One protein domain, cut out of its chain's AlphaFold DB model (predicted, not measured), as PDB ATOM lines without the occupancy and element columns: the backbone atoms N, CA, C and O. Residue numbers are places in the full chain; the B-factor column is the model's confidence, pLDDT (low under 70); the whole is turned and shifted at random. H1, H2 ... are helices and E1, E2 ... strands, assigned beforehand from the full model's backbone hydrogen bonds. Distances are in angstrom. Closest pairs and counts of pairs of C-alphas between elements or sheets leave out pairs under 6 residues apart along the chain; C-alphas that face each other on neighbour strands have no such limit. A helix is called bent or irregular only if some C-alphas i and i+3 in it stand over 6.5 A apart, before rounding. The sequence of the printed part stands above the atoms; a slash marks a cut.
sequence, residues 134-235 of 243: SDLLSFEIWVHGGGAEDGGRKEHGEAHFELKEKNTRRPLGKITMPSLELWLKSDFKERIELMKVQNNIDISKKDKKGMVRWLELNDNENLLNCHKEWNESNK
ATOM      1  N   SER A 134     -11.805  22.006 -19.674       66.19
ATOM      2  CA  SER A 134     -12.357  23.073 -18.842       66.19
ATOM      3  C   SER A 134     -11.928  24.471 -19.304       66.19
ATOM      4  O   SER A 134     -12.656  25.422 -19.053       66.19
ATOM      5  N   ASP A 135     -10.819  24.639 -20.031       67.25
ATOM      6  CA  ASP A 135     -10.425  25.940 -20.596       67.25
ATOM      7  C   ASP A 135     -11.345  26.372 -21.755       67.25
ATOM      8  O   ASP A 135     -11.451  27.562 -22.048       67.25
ATOM      9  N   LEU A 136     -12.032  25.415 -22.392       67.88
ATOM     10  CA  LEU A 136     -12.941  25.624 -23.526       67.88
ATOM     11  C   LEU A 136     -14.366  25.973 -23.119       67.88
ATOM     12  O   LEU A 136     -15.079  26.638 -23.872       67.88
ATOM     13  N   LEU A 137     -14.786  25.464 -21.966       80.19
ATOM     14  CA  LEU A 137     -16.181  25.446 -21.554       80.19
ATOM     15  C   LEU A 137     -16.452  26.513 -20.500       80.19
ATOM     16  O   LEU A 137     -15.557  26.960 -19.779       80.19
ATOM     17  N   SER A 138     -17.711  26.915 -20.370       82.81
ATOM     18  CA  SER A 138     -18.153  27.784 -19.269       82.81
ATOM     19  C   SER A 138     -18.118  27.091 -17.892       82.81
ATOM     20  O   SER A 138     -18.205  27.756 -16.861       82.81
ATOM     21  N   PHE A 139     -17.904  25.773 -17.862       84.81
ATOM     22  CA  PHE A 139     -17.902  24.908 -16.682       84.81
ATOM     23  C   PHE A 139     -16.709  23.936 -16.688       84.81
ATOM     24  O   PHE A 139     -15.963  23.836 -17.663       84.81
ATOM     25  N   GLU A 140     -16.506  23.225 -15.584       85.81
ATOM     26  CA  GLU A 140     -15.596  22.084 -15.500       85.81
ATOM     27  C   GLU A 140     -16.328  20.786 -15.830       85.81
ATOM     28  O   GLU A 140     -17.487  20.605 -15.453       85.81
ATOM     29  N   ILE A 141     -15.624  19.874 -16.500       85.12
ATOM     30  CA  ILE A 141     -16.084  18.510 -16.758       85.12
ATOM     31  C   ILE A 141     -15.249  17.551 -15.935       85.12
ATOM     32  O   ILE A 141     -14.020  17.624 -15.939       85.12
ATOM     33  N   TRP A 142     -15.941  16.670 -15.229       82.94
ATOM     34  CA  TRP A 142     -15.358  15.641 -14.395       82.94
ATOM     35  C   TRP A 142     -15.827  14.280 -14.914       82.94
ATOM     36  O   TRP A 142     -17.018  14.068 -15.160       82.94
ATOM     37  N   VAL A 143     -14.879  13.364 -15.095       76.19
ATOM     38  CA  VAL A 143     -15.135  11.971 -15.469       76.19
ATOM     39  C   VAL A 143     -14.860  11.130 -14.231       76.19
ATOM     40  O   VAL A 143     -13.745  10.679 -14.003       76.19
ATOM     41  N   HIS A 144     -15.855  10.970 -13.361       66.81
ATOM     42  CA  HIS A 144     -15.704  10.143 -12.163       66.81
ATOM     43  C   HIS A 144     -16.820   9.106 -12.066       66.81
ATOM     44  O   HIS A 144     -18.005   9.441 -12.079       66.81
ATOM     45  N   GLY A 145     -16.427   7.844 -11.883       54.66
ATOM     46  CA  GLY A 145     -17.144   6.955 -10.967       54.66
ATOM     47  C   GLY A 145     -16.717   7.297  -9.545       54.66
ATOM     48  O   GLY A 145     -15.563   7.666  -9.352       54.66
ATOM     49  N   GLY A 146     -17.626   7.256  -8.571       42.62
ATOM     50  CA  GLY A 146     -17.365   7.744  -7.213       42.62
ATOM     51  C   GLY A 146     -16.061   7.254  -6.576       42.62
ATOM     52  O   GLY A 146     -15.608   6.135  -6.811       42.62
ATOM     53  N   GLY A 147     -15.478   8.120  -5.744       37.03
ATOM     54  CA  GLY A 147     -14.321   7.801  -4.917       37.03
ATOM     55  C   GLY A 147     -14.641   6.753  -3.849       37.03
ATOM     56  O   GLY A 147     -15.784   6.581  -3.428       37.03
ATOM     57  N   ALA A 148     -13.602   6.056  -3.395       38.81
ATOM     58  CA  ALA A 148     -13.688   4.963  -2.429       38.81
ATOM     59  C   ALA A 148     -14.036   5.393  -0.986       38.81
ATOM     60  O   ALA A 148     -14.072   4.534  -0.107       38.81
ATOM     61  N   GLU A 149     -14.264   6.685  -0.727       42.69
ATOM     62  CA  GLU A 149     -14.355   7.221   0.639       42.69
ATOM     63  C   GLU A 149     -15.767   7.190   1.238       42.69
ATOM     64  O   GLU A 149     -15.888   7.029   2.446       42.69
ATOM     65  N   ASP A 150     -16.826   7.184   0.423       36.75
ATOM     66  CA  ASP A 150     -18.205   7.075   0.916       36.75
ATOM     67  C   ASP A 150     -18.929   5.923   0.227       36.75
ATOM     68  O   ASP A 150     -19.498   6.123  -0.837       36.75
ATOM     69  N   GLY A 151     -18.885   4.718   0.818       40.44
ATOM     70  CA  GLY A 151     -19.936   3.673   0.828       40.44
ATOM     71  C   GLY A 151     -20.744   3.310  -0.437       40.44
ATOM     72  O   GLY A 151     -21.653   2.484  -0.363       40.44
ATOM     73  N   GLY A 152     -20.441   3.853  -1.608       43.78
ATOM     74  CA  GLY A 152     -21.345   3.979  -2.743       43.78
ATOM     75  C   GLY A 152     -21.086   2.934  -3.810       43.78
ATOM     76  O   GLY A 152     -21.059   3.245  -4.998       43.78
ATOM     77  N   ARG A 153     -20.951   1.661  -3.425       44.88
ATOM     78  CA  ARG A 153     -20.817   0.529  -4.371       44.88
ATOM     79  C   ARG A 153     -22.042   0.349  -5.299       44.88
ATOM     80  O   ARG A 153     -22.091  -0.616  -6.056       44.88
ATOM     81  N   LYS A 154     -23.054   1.231  -5.237       46.88
ATOM     82  CA  LYS A 154     -24.328   1.113  -5.972       46.88
ATOM     83  C   LYS A 154     -24.863   2.399  -6.633       46.88
ATOM     84  O   LYS A 154     -25.823   2.290  -7.396       46.88
ATOM     85  N   GLU A 155     -24.266   3.579  -6.450       48.62
ATOM     86  CA  GLU A 155     -24.983   4.846  -6.732       48.62
ATOM     87  C   GLU A 155     -24.714   5.522  -8.086       48.62
ATOM     88  O   GLU A 155     -25.483   6.385  -8.506       48.62
ATOM     89  N   HIS A 156     -23.688   5.125  -8.836       60.09
ATOM     90  CA  HIS A 156     -23.367   5.833 -10.083       60.09
ATOM     91  C   HIS A 156     -24.072   5.192 -11.275       60.09
ATOM     92  O   HIS A 156     -23.703   4.083 -11.642       60.09
ATOM     93  N   GLY A 157     -25.100   5.856 -11.821       68.12
ATOM     94  CA  GLY A 157     -25.872   5.429 -12.999       68.12
ATOM     95  C   GLY A 157     -25.033   5.202 -14.268       68.12
ATOM     96  O   GLY A 157     -23.854   4.874 -14.200       68.12
ATOM     97  N   GLU A 158     -25.635   5.340 -15.448       79.94
ATOM     98  CA  GLU A 158     -24.897   5.187 -16.713       79.94
ATOM     99  C   GLU A 158     -23.679   6.119 -16.794       79.94
ATOM    100  O   GLU A 158     -23.619   7.141 -16.101       79.94
ATOM    101  N   ALA A 159     -22.705   5.762 -17.634       86.69
ATOM    102  CA  ALA A 159     -21.524   6.583 -17.855       86.69
ATOM    103  C   ALA A 159     -21.908   8.017 -18.207       86.69
ATOM    104  O   ALA A 159     -22.755   8.253 -19.069       86.69
ATOM    105  N   HIS A 160     -21.303   8.982 -17.520       89.25
ATOM    106  CA  HIS A 160     -21.653  10.385 -17.672       89.25
ATOM    107  C   HIS A 160     -20.471  11.311 -17.416       89.25
ATOM    108  O   HIS A 160     -19.533  10.983 -16.694       89.25
ATOM    109  N   PHE A 161     -20.570  12.501 -17.992       89.75
ATOM    110  CA  PHE A 161     -19.796  13.672 -17.622       89.75
ATOM    111  C   PHE A 161     -20.532  14.400 -16.502       89.75
ATOM    112  O   PHE A 161     -21.708  14.739 -16.656       89.75
ATOM    113  N   GLU A 162     -19.863  14.655 -15.384       88.56
ATOM    114  CA  GLU A 162     -20.374  15.544 -14.343       88.56
ATOM    115  C   GLU A 162     -19.923  16.979 -14.637       88.56
ATOM    116  O   GLU A 162     -18.745  17.231 -14.894       88.56
ATOM    117  N   LEU A 163     -20.868  17.921 -14.631       89.31
ATOM    118  CA  LEU A 163     -20.615  19.327 -14.931       89.31
ATOM    119  C   LEU A 163     -20.604  20.124 -13.631       89.31
ATOM    120  O   LEU A 163     -21.551  20.036 -12.845       89.31
ATOM    121  N   LYS A 164     -19.568  20.937 -13.419       87.69
ATOM    122  CA  LYS A 164     -19.423  21.777 -12.221       87.69
ATOM    123  C   LYS A 164     -19.094  23.216 -12.584       87.69
ATOM    124  O   LYS A 164     -18.330  23.480 -13.504       87.69
ATOM    125  N   GLU A 165     -19.651  24.168 -11.849       87.19
ATOM    126  CA  GLU A 165     -19.284  25.575 -12.006       87.19
ATOM    127  C   GLU A 165     -17.815  25.793 -11.599       87.19
ATOM    128  O   GLU A 165     -17.390  25.330 -10.543       87.19
ATOM    129  N   LYS A 166     -17.035  26.518 -12.412       83.31
ATOM    130  CA  LYS A 166     -15.573  26.656 -12.240       83.31
ATOM    131  C   LYS A 166     -15.135  27.180 -10.871       83.31
ATOM    132  O   LYS A 166     -14.142  26.722 -10.324       83.31
ATOM    133  N   ASN A 167     -15.871  28.143 -10.324       79.94
ATOM    134  CA  ASN A 167     -15.451  28.838  -9.106       79.94
ATOM    135  C   ASN A 167     -15.995  28.177  -7.838       79.94
ATOM    136  O   ASN A 167     -15.301  28.092  -6.831       79.94
ATOM    137  N   THR A 168     -17.244  27.720  -7.876       83.38
ATOM    138  CA  THR A 168     -17.948  27.209  -6.691       83.38
ATOM    139  C   THR A 168     -17.928  25.685  -6.614       83.38
ATOM    140  O   THR A 168     -18.274  25.122  -5.578       83.38
ATOM    141  N   ARG A 169     -17.573  25.007  -7.717       81.00
ATOM    142  CA  ARG A 169     -17.729  23.561  -7.932       81.00
ATOM    143  C   ARG A 169     -19.156  23.054  -7.727       81.00
ATOM    144  O   ARG A 169     -19.368  21.850  -7.573       81.00
ATOM    145  N   ARG A 170     -20.145  23.953  -7.747       84.81
ATOM    146  CA  ARG A 170     -21.555  23.588  -7.650       84.81
ATOM    147  C   ARG A 170     -21.921  22.677  -8.828       84.81
ATOM    148  O   ARG A 170     -21.587  23.023  -9.964       84.81
ATOM    149  N   PRO A 171     -22.616  21.550  -8.592       86.12
ATOM    150  CA  PRO A 171     -23.048  20.673  -9.670       86.12
ATOM    151  C   PRO A 171     -24.063  21.394 -10.566       86.12
ATOM    152  O   PRO A 171     -25.071  21.923 -10.094       86.12
ATOM    153  N   LEU A 172     -23.778  21.406 -11.865       86.19
ATOM    154  CA  LEU A 172     -24.634  21.950 -12.922       86.19
ATOM    155  C   LEU A 172     -25.469  20.859 -13.596       86.19
ATOM    156  O   LEU A 172     -26.477  21.154 -14.226       86.19
ATOM    157  N   GLY A 173     -25.098  19.594 -13.429       89.12
ATOM    158  CA  GLY A 173     -25.844  18.454 -13.945       89.12
ATOM    159  C   GLY A 173     -24.921  17.411 -14.550       89.12
ATOM    160  O   GLY A 173     -23.715  17.406 -14.302       89.12
ATOM    161  N   LYS A 174     -25.514  16.502 -15.321       90.44
ATOM    162  CA  LYS A 174     -24.815  15.364 -15.921       90.44
ATOM    163  C   LYS A 174     -25.157  15.252 -17.397       90.44
ATOM    164  O   LYS A 174     -26.305  15.472 -17.763       90.44
ATOM    165  N   ILE A 175     -24.188  14.893 -18.224       92.12
ATOM    166  CA  ILE A 175     -24.400  14.546 -19.636       92.12
ATOM    167  C   ILE A 175     -24.068  13.068 -19.795       92.12
ATOM    168  O   ILE A 175     -22.985  12.657 -19.386       92.12
ATOM    169  N   THR A 176     -24.961  12.270 -20.385       91.81
ATOM    170  CA  THR A 176     -24.652  10.861 -20.680       91.81
ATOM    171  C   THR A 176     -23.459  10.784 -21.622       91.81
ATOM    172  O   THR A 176     -23.418  11.450 -22.655       91.81
ATOM    173  N   MET A 177     -22.484   9.958 -21.269       92.00
ATOM    174  CA  MET A 177     -21.325   9.701 -22.101       92.00
ATOM    175  C   MET A 177     -21.741   8.757 -23.236       92.00
ATOM    176  O   MET A 177     -22.185   7.642 -22.960       92.00
ATOM    177  N   PRO A 178     -21.632   9.176 -24.506       93.56
ATOM    178  CA  PRO A 178     -22.015   8.326 -25.624       93.56
ATOM    179  C   PRO A 178     -21.030   7.163 -25.765       93.56
ATOM    180  O   PRO A 178     -19.835   7.329 -25.515       93.56
ATOM    181  N   SER A 179     -21.513   5.992 -26.187       92.00
ATOM    182  CA  SER A 179     -20.620   4.911 -26.616       92.00
ATOM    183  C   SER A 179     -19.900   5.310 -27.903       92.00
ATOM    184  O   SER A 179     -20.409   6.124 -28.680       92.00
ATOM    185  N   LEU A 180     -18.729   4.720 -28.157       91.75
ATOM    186  CA  LEU A 180     -17.988   4.997 -29.387       91.75
ATOM    187  C   LEU A 180     -18.799   4.587 -30.623       91.75
ATOM    188  O   LEU A 180     -18.862   5.329 -31.598       91.75
ATOM    189  N   GLU A 181     -19.491   3.449 -30.562       93.25
ATOM    190  CA  GLU A 181     -20.352   2.979 -31.649       93.25
ATOM    191  C   GLU A 181     -21.461   3.986 -31.990       93.25
ATOM    192  O   GLU A 181     -21.654   4.325 -33.159       93.25
ATOM    193  N   LEU A 182     -22.177   4.493 -30.978       94.12
ATOM    194  CA  LEU A 182     -23.211   5.508 -31.180       94.12
ATOM    195  C   LEU A 182     -22.599   6.795 -31.736       94.12
ATOM    196  O   LEU A 182     -23.151   7.389 -32.660       94.12
ATOM    197  N   TRP A 183     -21.450   7.205 -31.199       95.44
ATOM    198  CA  TRP A 183     -20.745   8.407 -31.625       95.44
ATOM    199  C   TRP A 183     -20.368   8.358 -33.106       95.44
ATOM    200  O   TRP A 183     -20.679   9.284 -33.855       95.44
ATOM    201  N   LEU A 184     -19.769   7.251 -33.549       93.75
ATOM    202  CA  LEU A 184     -19.348   7.047 -34.936       93.75
ATOM    203  C   LEU A 184     -20.532   6.964 -35.908       93.75
ATOM    204  O   LEU A 184     -20.403   7.408 -37.046       93.75
ATOM    205  N   LYS A 185     -21.687   6.453 -35.463       96.31
ATOM    206  CA  LYS A 185     -22.931   6.414 -36.254       96.31
ATOM    207  C   LYS A 185     -23.664   7.756 -36.326       96.31
ATOM    208  O   LYS A 185     -24.505   7.916 -37.203       96.31
ATOM    209  N   SER A 186     -23.367   8.678 -35.413       95.69
ATOM    210  CA  SER A 186     -24.053   9.966 -35.308       95.69
ATOM    211  C   SER A 186     -23.390  11.030 -36.182       95.69
ATOM    212  O   SER A 186     -22.160  11.120 -36.221       95.69
ATOM    213  N   ASP A 187     -24.183  11.889 -36.818       94.75
ATOM    214  CA  ASP A 187     -23.686  13.111 -37.456       94.75
ATOM    215  C   ASP A 187     -23.367  14.215 -36.422       94.75
ATOM    216  O   ASP A 187     -23.646  14.102 -35.228       94.75
ATOM    217  N   PHE A 188     -22.769  15.327 -36.861       89.38
ATOM    218  CA  PHE A 188     -22.377  16.412 -35.950       89.38
ATOM    219  C   PHE A 188     -23.564  17.042 -35.197       89.38
ATOM    220  O   PHE A 188     -23.420  17.482 -34.054       89.38
ATOM    221  N   LYS A 189     -24.744  17.114 -35.822       92.69
ATOM    222  CA  LYS A 189     -25.945  17.675 -35.197       92.69
ATOM    223  C   LYS A 189     -26.478  16.712 -34.140       92.69
ATOM    224  O   LYS A 189     -26.799  17.156 -33.042       92.69
ATOM    225  N   GLU A 190     -26.518  15.423 -34.440       96.75
ATOM    226  CA  GLU A 190     -26.904  14.371 -33.502       96.75
ATOM    227  C   GLU A 190     -25.950  14.323 -32.304       96.75
ATOM    228  O   GLU A 190     -26.403  14.318 -31.161       96.75
ATOM    229  N   ARG A 191     -24.634  14.430 -32.528       96.25
ATOM    230  CA  ARG A 191     -23.636  14.507 -31.446       96.25
ATOM    231  C   ARG A 191     -23.835  15.715 -30.535       96.25
ATOM    232  O   ARG A 191     -23.660  15.598 -29.325       96.25
ATOM    233  N   ILE A 192     -24.248  16.866 -31.072       94.75
ATOM    234  CA  ILE A 192     -24.627  18.029 -30.250       94.75
ATOM    235  C   ILE A 192     -25.834  17.702 -29.365       94.75
ATOM    236  O   ILE A 192     -25.849  18.098 -28.199       94.75
ATOM    237  N   GLU A 193     -26.832  16.990 -29.885       95.00
ATOM    238  CA  GLU A 193     -28.009  16.593 -29.103       95.00
ATOM    239  C   GLU A 193     -27.662  15.581 -28.002       95.00
ATOM    240  O   GLU A 193     -28.249  15.640 -26.921       95.00
ATOM    241  N   LEU A 194     -26.649  14.729 -28.209       95.31
ATOM    242  CA  LEU A 194     -26.115  13.847 -27.162       95.31
ATOM    243  C   LEU A 194     -25.503  14.634 -25.989       95.31
ATOM    244  O   LEU A 194     -25.498  14.143 -24.863       95.31
ATOM    245  N   MET A 195     -25.043  15.871 -26.206       94.94
ATOM    246  CA  MET A 195     -24.474  16.738 -25.160       94.94
ATOM    247  C   MET A 195     -25.545  17.490 -24.351       94.94
ATOM    248  O   MET A 195     -25.375  18.662 -24.009       94.94
ATOM    249  N   LYS A 196     -26.686  16.854 -24.084       93.75
ATOM    250  CA  LYS A 196     -27.793  17.443 -23.324       93.75
ATOM    251  C   LYS A 196     -27.646  17.162 -21.832       93.75
ATOM    252  O   LYS A 196     -27.443  16.017 -21.428       93.75
ATOM    253  N   VAL A 197     -27.795  18.200 -21.010       92.00
ATOM    254  CA  VAL A 197     -27.771  18.046 -19.549       92.00
ATOM    255  C   VAL A 197     -29.053  17.371 -19.060       92.00
ATOM    256  O   VAL A 197     -30.166  17.782 -19.389       92.00
ATOM    257  N   GLN A 198     -28.901  16.333 -18.245       87.31
ATOM    258  CA  GLN A 198     -29.992  15.631 -17.584       87.31
ATOM    259  C   GLN A 198     -30.548  16.451 -16.414       87.31
ATOM    260  O   GLN A 198     -29.790  16.913 -15.560       87.31
ATOM    261  N   ASN A 199     -31.880  16.546 -16.335       74.62
ATOM    262  CA  ASN A 199     -32.638  17.056 -15.182       74.62
ATOM    263  C   ASN A 199     -32.231  18.458 -14.682       74.62
ATOM    264  O   ASN A 199     -32.451  18.782 -13.517       74.62
ATOM    265  N   ASN A 200     -31.643  19.293 -15.543       78.56
ATOM    266  CA  ASN A 200     -31.258  20.663 -15.210       78.56
ATOM    267  C   ASN A 200     -31.355  21.586 -16.434       78.56
ATOM    268  O   ASN A 200     -31.679  21.141 -17.537       78.56
ATOM    269  N   ILE A 201     -31.081  22.877 -16.233       82.69
ATOM    270  CA  ILE A 201     -30.926  23.849 -17.315       82.69
ATOM    271  C   ILE A 201     -29.777  23.389 -18.213       82.69
ATOM    272  O   ILE A 201     -28.669  23.116 -17.750       82.69
ATOM    273  N   ASP A 202     -30.076  23.284 -19.502       89.19
ATOM    274  CA  ASP A 202     -29.133  22.805 -20.499       89.19
ATOM    275  C   ASP A 202     -27.984  23.799 -20.719       89.19
ATOM    276  O   ASP A 202     -28.114  25.005 -20.486       89.19
ATOM    277  N   ILE A 203     -26.853  23.295 -21.206       89.81
ATOM    278  CA  ILE A 203     -25.688  24.123 -21.523       89.81
ATOM    279  C   ILE A 203     -25.860  24.846 -22.855       89.81
ATOM    280  O   ILE A 203     -26.639  24.453 -23.731       89.81
ATOM    281  N   SER A 204     -25.090  25.920 -23.031       90.62
ATOM    282  CA  SER A 204     -25.149  26.721 -24.248       90.62
ATOM    283  C   SER A 204     -24.798  25.888 -25.490       90.62
ATOM    284  O   SER A 204     -23.953  24.992 -25.459       90.62
ATOM    285  N   LYS A 205     -25.382  26.234 -26.644       87.19
ATOM    286  CA  LYS A 205     -25.046  25.591 -27.929       87.19
ATOM    287  C   LYS A 205     -23.552  25.709 -28.272       87.19
ATOM    288  O   LYS A 205     -23.016  24.846 -28.965       87.19
ATOM    289  N   LYS A 206     -22.889  26.776 -27.806       85.56
ATOM    290  CA  LYS A 206     -21.438  26.968 -27.930       85.56
ATOM    291  C   LYS A 206     -20.687  25.890 -27.146       85.56
ATOM    292  O   LYS A 206     -19.835  25.226 -27.729       85.56
ATOM    293  N   ASP A 207     -21.040  25.687 -25.879       88.88
ATOM    294  CA  ASP A 207     -20.399  24.686 -25.021       88.88
ATOM    295  C   ASP A 207     -20.602  23.270 -25.571       88.88
ATOM    296  O   ASP A 207     -19.639  22.513 -25.665       88.88
ATOM    297  N   LYS A 208     -21.808  22.941 -26.060       92.00
ATOM    298  CA  LYS A 208     -22.067  21.647 -26.720       92.00
ATOM    299  C   LYS A 208     -21.143  21.412 -27.913       92.00
ATOM    300  O   LYS A 208     -20.517  20.364 -28.012       92.00
ATOM    301  N   LYS A 209     -21.012  22.398 -28.807       88.50
ATOM    302  CA  LYS A 209     -20.100  22.314 -29.962       88.50
ATOM    303  C   LYS A 209     -18.640  22.174 -29.540       88.50
ATOM    304  O   LYS A 209     -17.902  21.421 -30.171       88.50
ATOM    305  N   GLY A 210     -18.224  22.909 -28.508       86.44
ATOM    306  CA  GLY A 210     -16.880  22.813 -27.943       86.44
ATOM    307  C   GLY A 210     -16.591  21.410 -27.417       86.44
ATOM    308  O   GLY A 210     -15.550  20.844 -27.736       86.44
ATOM    309  N   MET A 211     -17.549  20.830 -26.695       89.31
ATOM    310  CA  MET A 211     -17.463  19.482 -26.143       89.31
ATOM    311  C   MET A 211     -17.422  18.408 -27.237       89.31
ATOM    312  O   MET A 211     -16.509  17.590 -27.222       89.31
ATOM    313  N   VAL A 212     -18.323  18.452 -28.229       92.38
ATOM    314  CA  VAL A 212     -18.328  17.507 -29.365       92.38
ATOM    315  C   VAL A 212     -16.988  17.514 -30.092       92.38
ATOM    316  O   VAL A 212     -16.351  16.475 -30.234       92.38
ATOM    317  N   ARG A 213     -16.511  18.696 -30.490       87.44
ATOM    318  CA  ARG A 213     -15.246  18.801 -31.223       87.44
ATOM    319  C   ARG A 213     -14.048  18.381 -30.387       87.44
ATOM    320  O   ARG A 213     -13.107  17.843 -30.949       87.44
ATOM    321  N   TRP A 214     -14.071  18.617 -29.073       85.94
ATOM    322  CA  TRP A 214     -13.020  18.121 -28.189       85.94
ATOM    323  C   TRP A 214     -13.026  16.594 -28.103       85.94
ATOM    324  O   TRP A 214     -11.962  15.986 -28.188       85.94
ATOM    325  N   LEU A 215     -14.203  15.978 -27.965       89.12
ATOM    326  CA  LEU A 215     -14.349  14.524 -27.897       89.12
ATOM    327  C   LEU A 215     -13.874  13.835 -29.184       89.12
ATOM    328  O   LEU A 215     -13.293  12.761 -29.093       89.12
ATOM    329  N   GLU A 216     -14.059  14.473 -30.345       89.88
ATOM    330  CA  GLU A 216     -13.650  13.981 -31.673       89.88
ATOM    331  C   GLU A 216     -12.162  14.178 -32.003       89.88
ATOM    332  O   GLU A 216     -11.694  13.674 -33.027       89.88
ATOM    333  N   LEU A 217     -11.402  14.917 -31.184       81.00
ATOM    334  CA  LEU A 217      -9.996  15.196 -31.488       81.00
ATOM    335  C   LEU A 217      -9.179  13.913 -31.631       81.00
ATOM    336  O   LEU A 217      -9.385  12.953 -30.889       81.00
ATOM    337  N   ASN A 218      -8.221  13.958 -32.563       78.06
ATOM    338  CA  ASN A 218      -7.311  12.858 -32.885       78.06
ATOM    339  C   ASN A 218      -8.050  11.527 -33.092       78.06
ATOM    340  O   ASN A 218      -7.704  10.524 -32.480       78.06
ATOM    341  N   ASP A 219      -9.087  11.538 -33.934       85.25
ATOM    342  CA  ASP A 219      -9.916  10.358 -34.205       85.25
ATOM    343  C   ASP A 219     -10.586   9.793 -32.939       85.25
ATOM    344  O   ASP A 219     -10.536   8.605 -32.628       85.25
ATOM    345  N   ASN A 220     -11.251  10.677 -32.193       89.50
ATOM    346  CA  ASN A 220     -11.999  10.348 -30.973       89.50
ATOM    347  C   ASN A 220     -11.138   9.860 -29.791       89.50
ATOM    348  O   ASN A 220     -11.663   9.272 -28.839       89.50
ATOM    349  N   GLU A 221      -9.832  10.136 -29.806       84.19
ATOM    350  CA  GLU A 221      -8.895   9.773 -28.736       84.19
ATOM    351  C   GLU A 221      -9.366  10.280 -27.366       84.19
ATOM    352  O   GLU A 221      -9.279   9.572 -26.363       84.19
ATOM    353  N   ASN A 222      -9.925  11.491 -27.316       84.44
ATOM    354  CA  ASN A 222     -10.417  12.069 -26.068       84.44
ATOM    355  C   ASN A 222     -11.646  11.336 -25.524       84.44
ATOM    356  O   ASN A 222     -11.687  11.048 -24.328       84.44
ATOM    357  N   LEU A 223     -12.618  10.990 -26.376       90.00
ATOM    358  CA  LEU A 223     -13.769  10.184 -25.960       90.00
ATOM    359  C   LEU A 223     -13.319   8.818 -25.423       90.00
ATOM    360  O   LEU A 223     -13.749   8.410 -24.345       90.00
ATOM    361  N   LEU A 224     -12.402   8.155 -26.131       86.62
ATOM    362  CA  LEU A 224     -11.803   6.887 -25.711       86.62
ATOM    363  C   LEU A 224     -11.096   7.002 -24.355       86.62
ATOM    364  O   LEU A 224     -11.230   6.125 -23.503       86.62
ATOM    365  N   ASN A 225     -10.350   8.082 -24.132       82.12
ATOM    366  CA  ASN A 225      -9.685   8.331 -22.857       82.12
ATOM    367  C   ASN A 225     -10.698   8.557 -21.729       82.12
ATOM    368  O   ASN A 225     -10.521   7.998 -20.648       82.12
ATOM    369  N   CYS A 226     -11.796   9.273 -21.988       86.12
ATOM    370  CA  CYS A 226     -12.895   9.394 -21.030       86.12
ATOM    371  C   CYS A 226     -13.544   8.036 -20.716       86.12
ATOM    372  O   CYS A 226     -13.823   7.755 -19.550       86.12
ATOM    373  N   HIS A 227     -13.743   7.159 -21.710       88.00
ATOM    374  CA  HIS A 227     -14.238   5.794 -21.470       88.00
ATOM    375  C   HIS A 227     -13.277   4.982 -20.600       88.00
ATOM    376  O   HIS A 227     -13.718   4.317 -19.663       88.00
ATOM    377  N   LYS A 228     -11.967   5.048 -20.871       82.56
ATOM    378  CA  LYS A 228     -10.937   4.371 -20.065       82.56
ATOM    379  C   LYS A 228     -10.934   4.874 -18.624       82.56
ATOM    380  O   LYS A 228     -10.942   4.063 -17.705       82.56
ATOM    381  N   GLU A 229     -10.971   6.190 -18.423       81.62
ATOM    382  CA  GLU A 229     -11.013   6.808 -17.094       81.62
ATOM    383  C   GLU A 229     -12.274   6.401 -16.321       81.62
ATOM    384  O   GLU A 229     -12.195   6.015 -15.148       81.62
ATOM    385  N   TRP A 230     -13.435   6.397 -16.988       82.56
ATOM    386  CA  TRP A 230     -14.676   5.894 -16.407       82.56
ATOM    387  C   TRP A 230     -14.555   4.422 -16.007       82.56
ATOM    388  O   TRP A 230     -14.921   4.055 -14.887       82.56
ATOM    389  N   ASN A 231     -14.043   3.577 -16.903       81.19
ATOM    390  CA  ASN A 231     -13.902   2.143 -16.674       81.19
ATOM    391  C   ASN A 231     -12.940   1.841 -15.527       81.19
ATOM    392  O   ASN A 231     -13.279   1.025 -14.675       81.19
ATOM    393  N   GLU A 232     -11.801   2.527 -15.444       78.81
ATOM    394  CA  GLU A 232     -10.871   2.385 -14.321       78.81
ATOM    395  C   GLU A 232     -11.510   2.804 -12.997       78.81
ATOM    396  O   GLU A 232     -11.410   2.078 -12.004       78.81
ATOM    397  N   SER A 233     -12.240   3.921 -12.993       73.62
ATOM    398  CA  SER A 233     -12.947   4.414 -11.804       73.62
ATOM    399  C   SER A 233     -14.086   3.482 -11.364       73.62
ATOM    400  O   SER A 233     -14.434   3.433 -10.187       73.62
ATOM    401  N   ASN A 234     -14.668   2.712 -12.291       73.50
ATOM    402  CA  ASN A 234     -15.818   1.834 -12.045       73.50
ATOM    403  C   ASN A 234     -15.502   0.339 -12.195       73.50
ATOM    404  O   ASN A 234     -16.429  -0.477 -12.234       73.50
ATOM    405  N   LYS A 235     -14.223  -0.053 -12.239       71.88
ATOM    406  CA  LYS A 235     -13.801  -1.440 -12.508       71.88
ATOM    407  C   LYS A 235     -14.370  -2.463 -11.527       71.88
ATOM    408  O   LYS A 235     -14.555  -3.626 -11.867       71.88
TER     409      LYS A 235
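This is residues 134 to 235 of the 243 residues of an uncharacterized protein of Pedobacter sp. OV280 (UniProt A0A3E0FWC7). A small three-stranded sheet, E1 to E3, stands beside a loose group of four helices; H3 and H4 meet near their ends as an L, and the long arm H4 reaches back to the sheet. The loop of residues 143 to 159, between E1 and E2, reaches away from the helices H1 and H2 and makes one end of the longest axis. The printed part has 102 residues, with three named strands and then four named helices, in the order E1 E2 E3 H1 H2 H3 H4; the class is mixed, helices and strands. The sheet, in the order E1 E2 E3, is antiparallel. The whole is compact, with a radius of gyration of the C-alphas of 13.5 A and spans of 39 by 29 by 24 A.

E1, residues 139 to 142, E2, residues 160 to 165, and E3, residues 171 to 176, form a meander, each strand the antiparallel neighbour of the one before. E1 and E2 are a hairpin at 142 degrees, with N 140 and O 164 at 2.8 A, within hydrogen-bond range. E2 and E3 are a hairpin at 157 degrees, with N 161 and O 175 at 2.8 A, within range. Residues 174 to 175 of E3 also pair, antiparallel, with residues 197 to 198. H1, residues 180 to 185, and H2, residues 188 to 194, are close but not clearly touching; their closest C-alphas, of Trp 183 and Arg 191, are 6.8 A apart. H2 touches H3, residues 205 to 215, about perpendicular at 79 degrees, with the C-alphas of Ile 192 and Lys 208 closest at 5.7 A. H3 and H4, residues 217 to 233, touch only at the corner, about perpendicular at 84 degrees; the closest C-alphas, of Leu 215 and Leu 223, are 4.8 A apart, and H4 touches H3 with residues 221 to 223 alone. H4 only grazes the sheet, with its residues 226 to 230. H3 is apart from each of the three strands. Each O i to N i+4 pair is within hydrogen-bond range in H1, H2 and H3, and 11 of 13 in H4.

E1 begins at C-alpha 139, (-17.902, 24.908, -16.682). E2 is 16.4 A long, E3 14.8 A and H3 15.4 A. H4, 22.6 A long, ends at C-alpha 233, (-12.947, 4.414, -11.804); it is irregular, with C-alphas 219 and 222 8.3 A apart.

The two C-alphas farthest apart, of Glu 149 and Asp 187, are 39.7 A apart. The printed part has no cut. The link from E1 to E2, 17 residues, is long. The mean pLDDT of the printed part is 81.3; residues 134 to 136 and 144 to 157 are under 70.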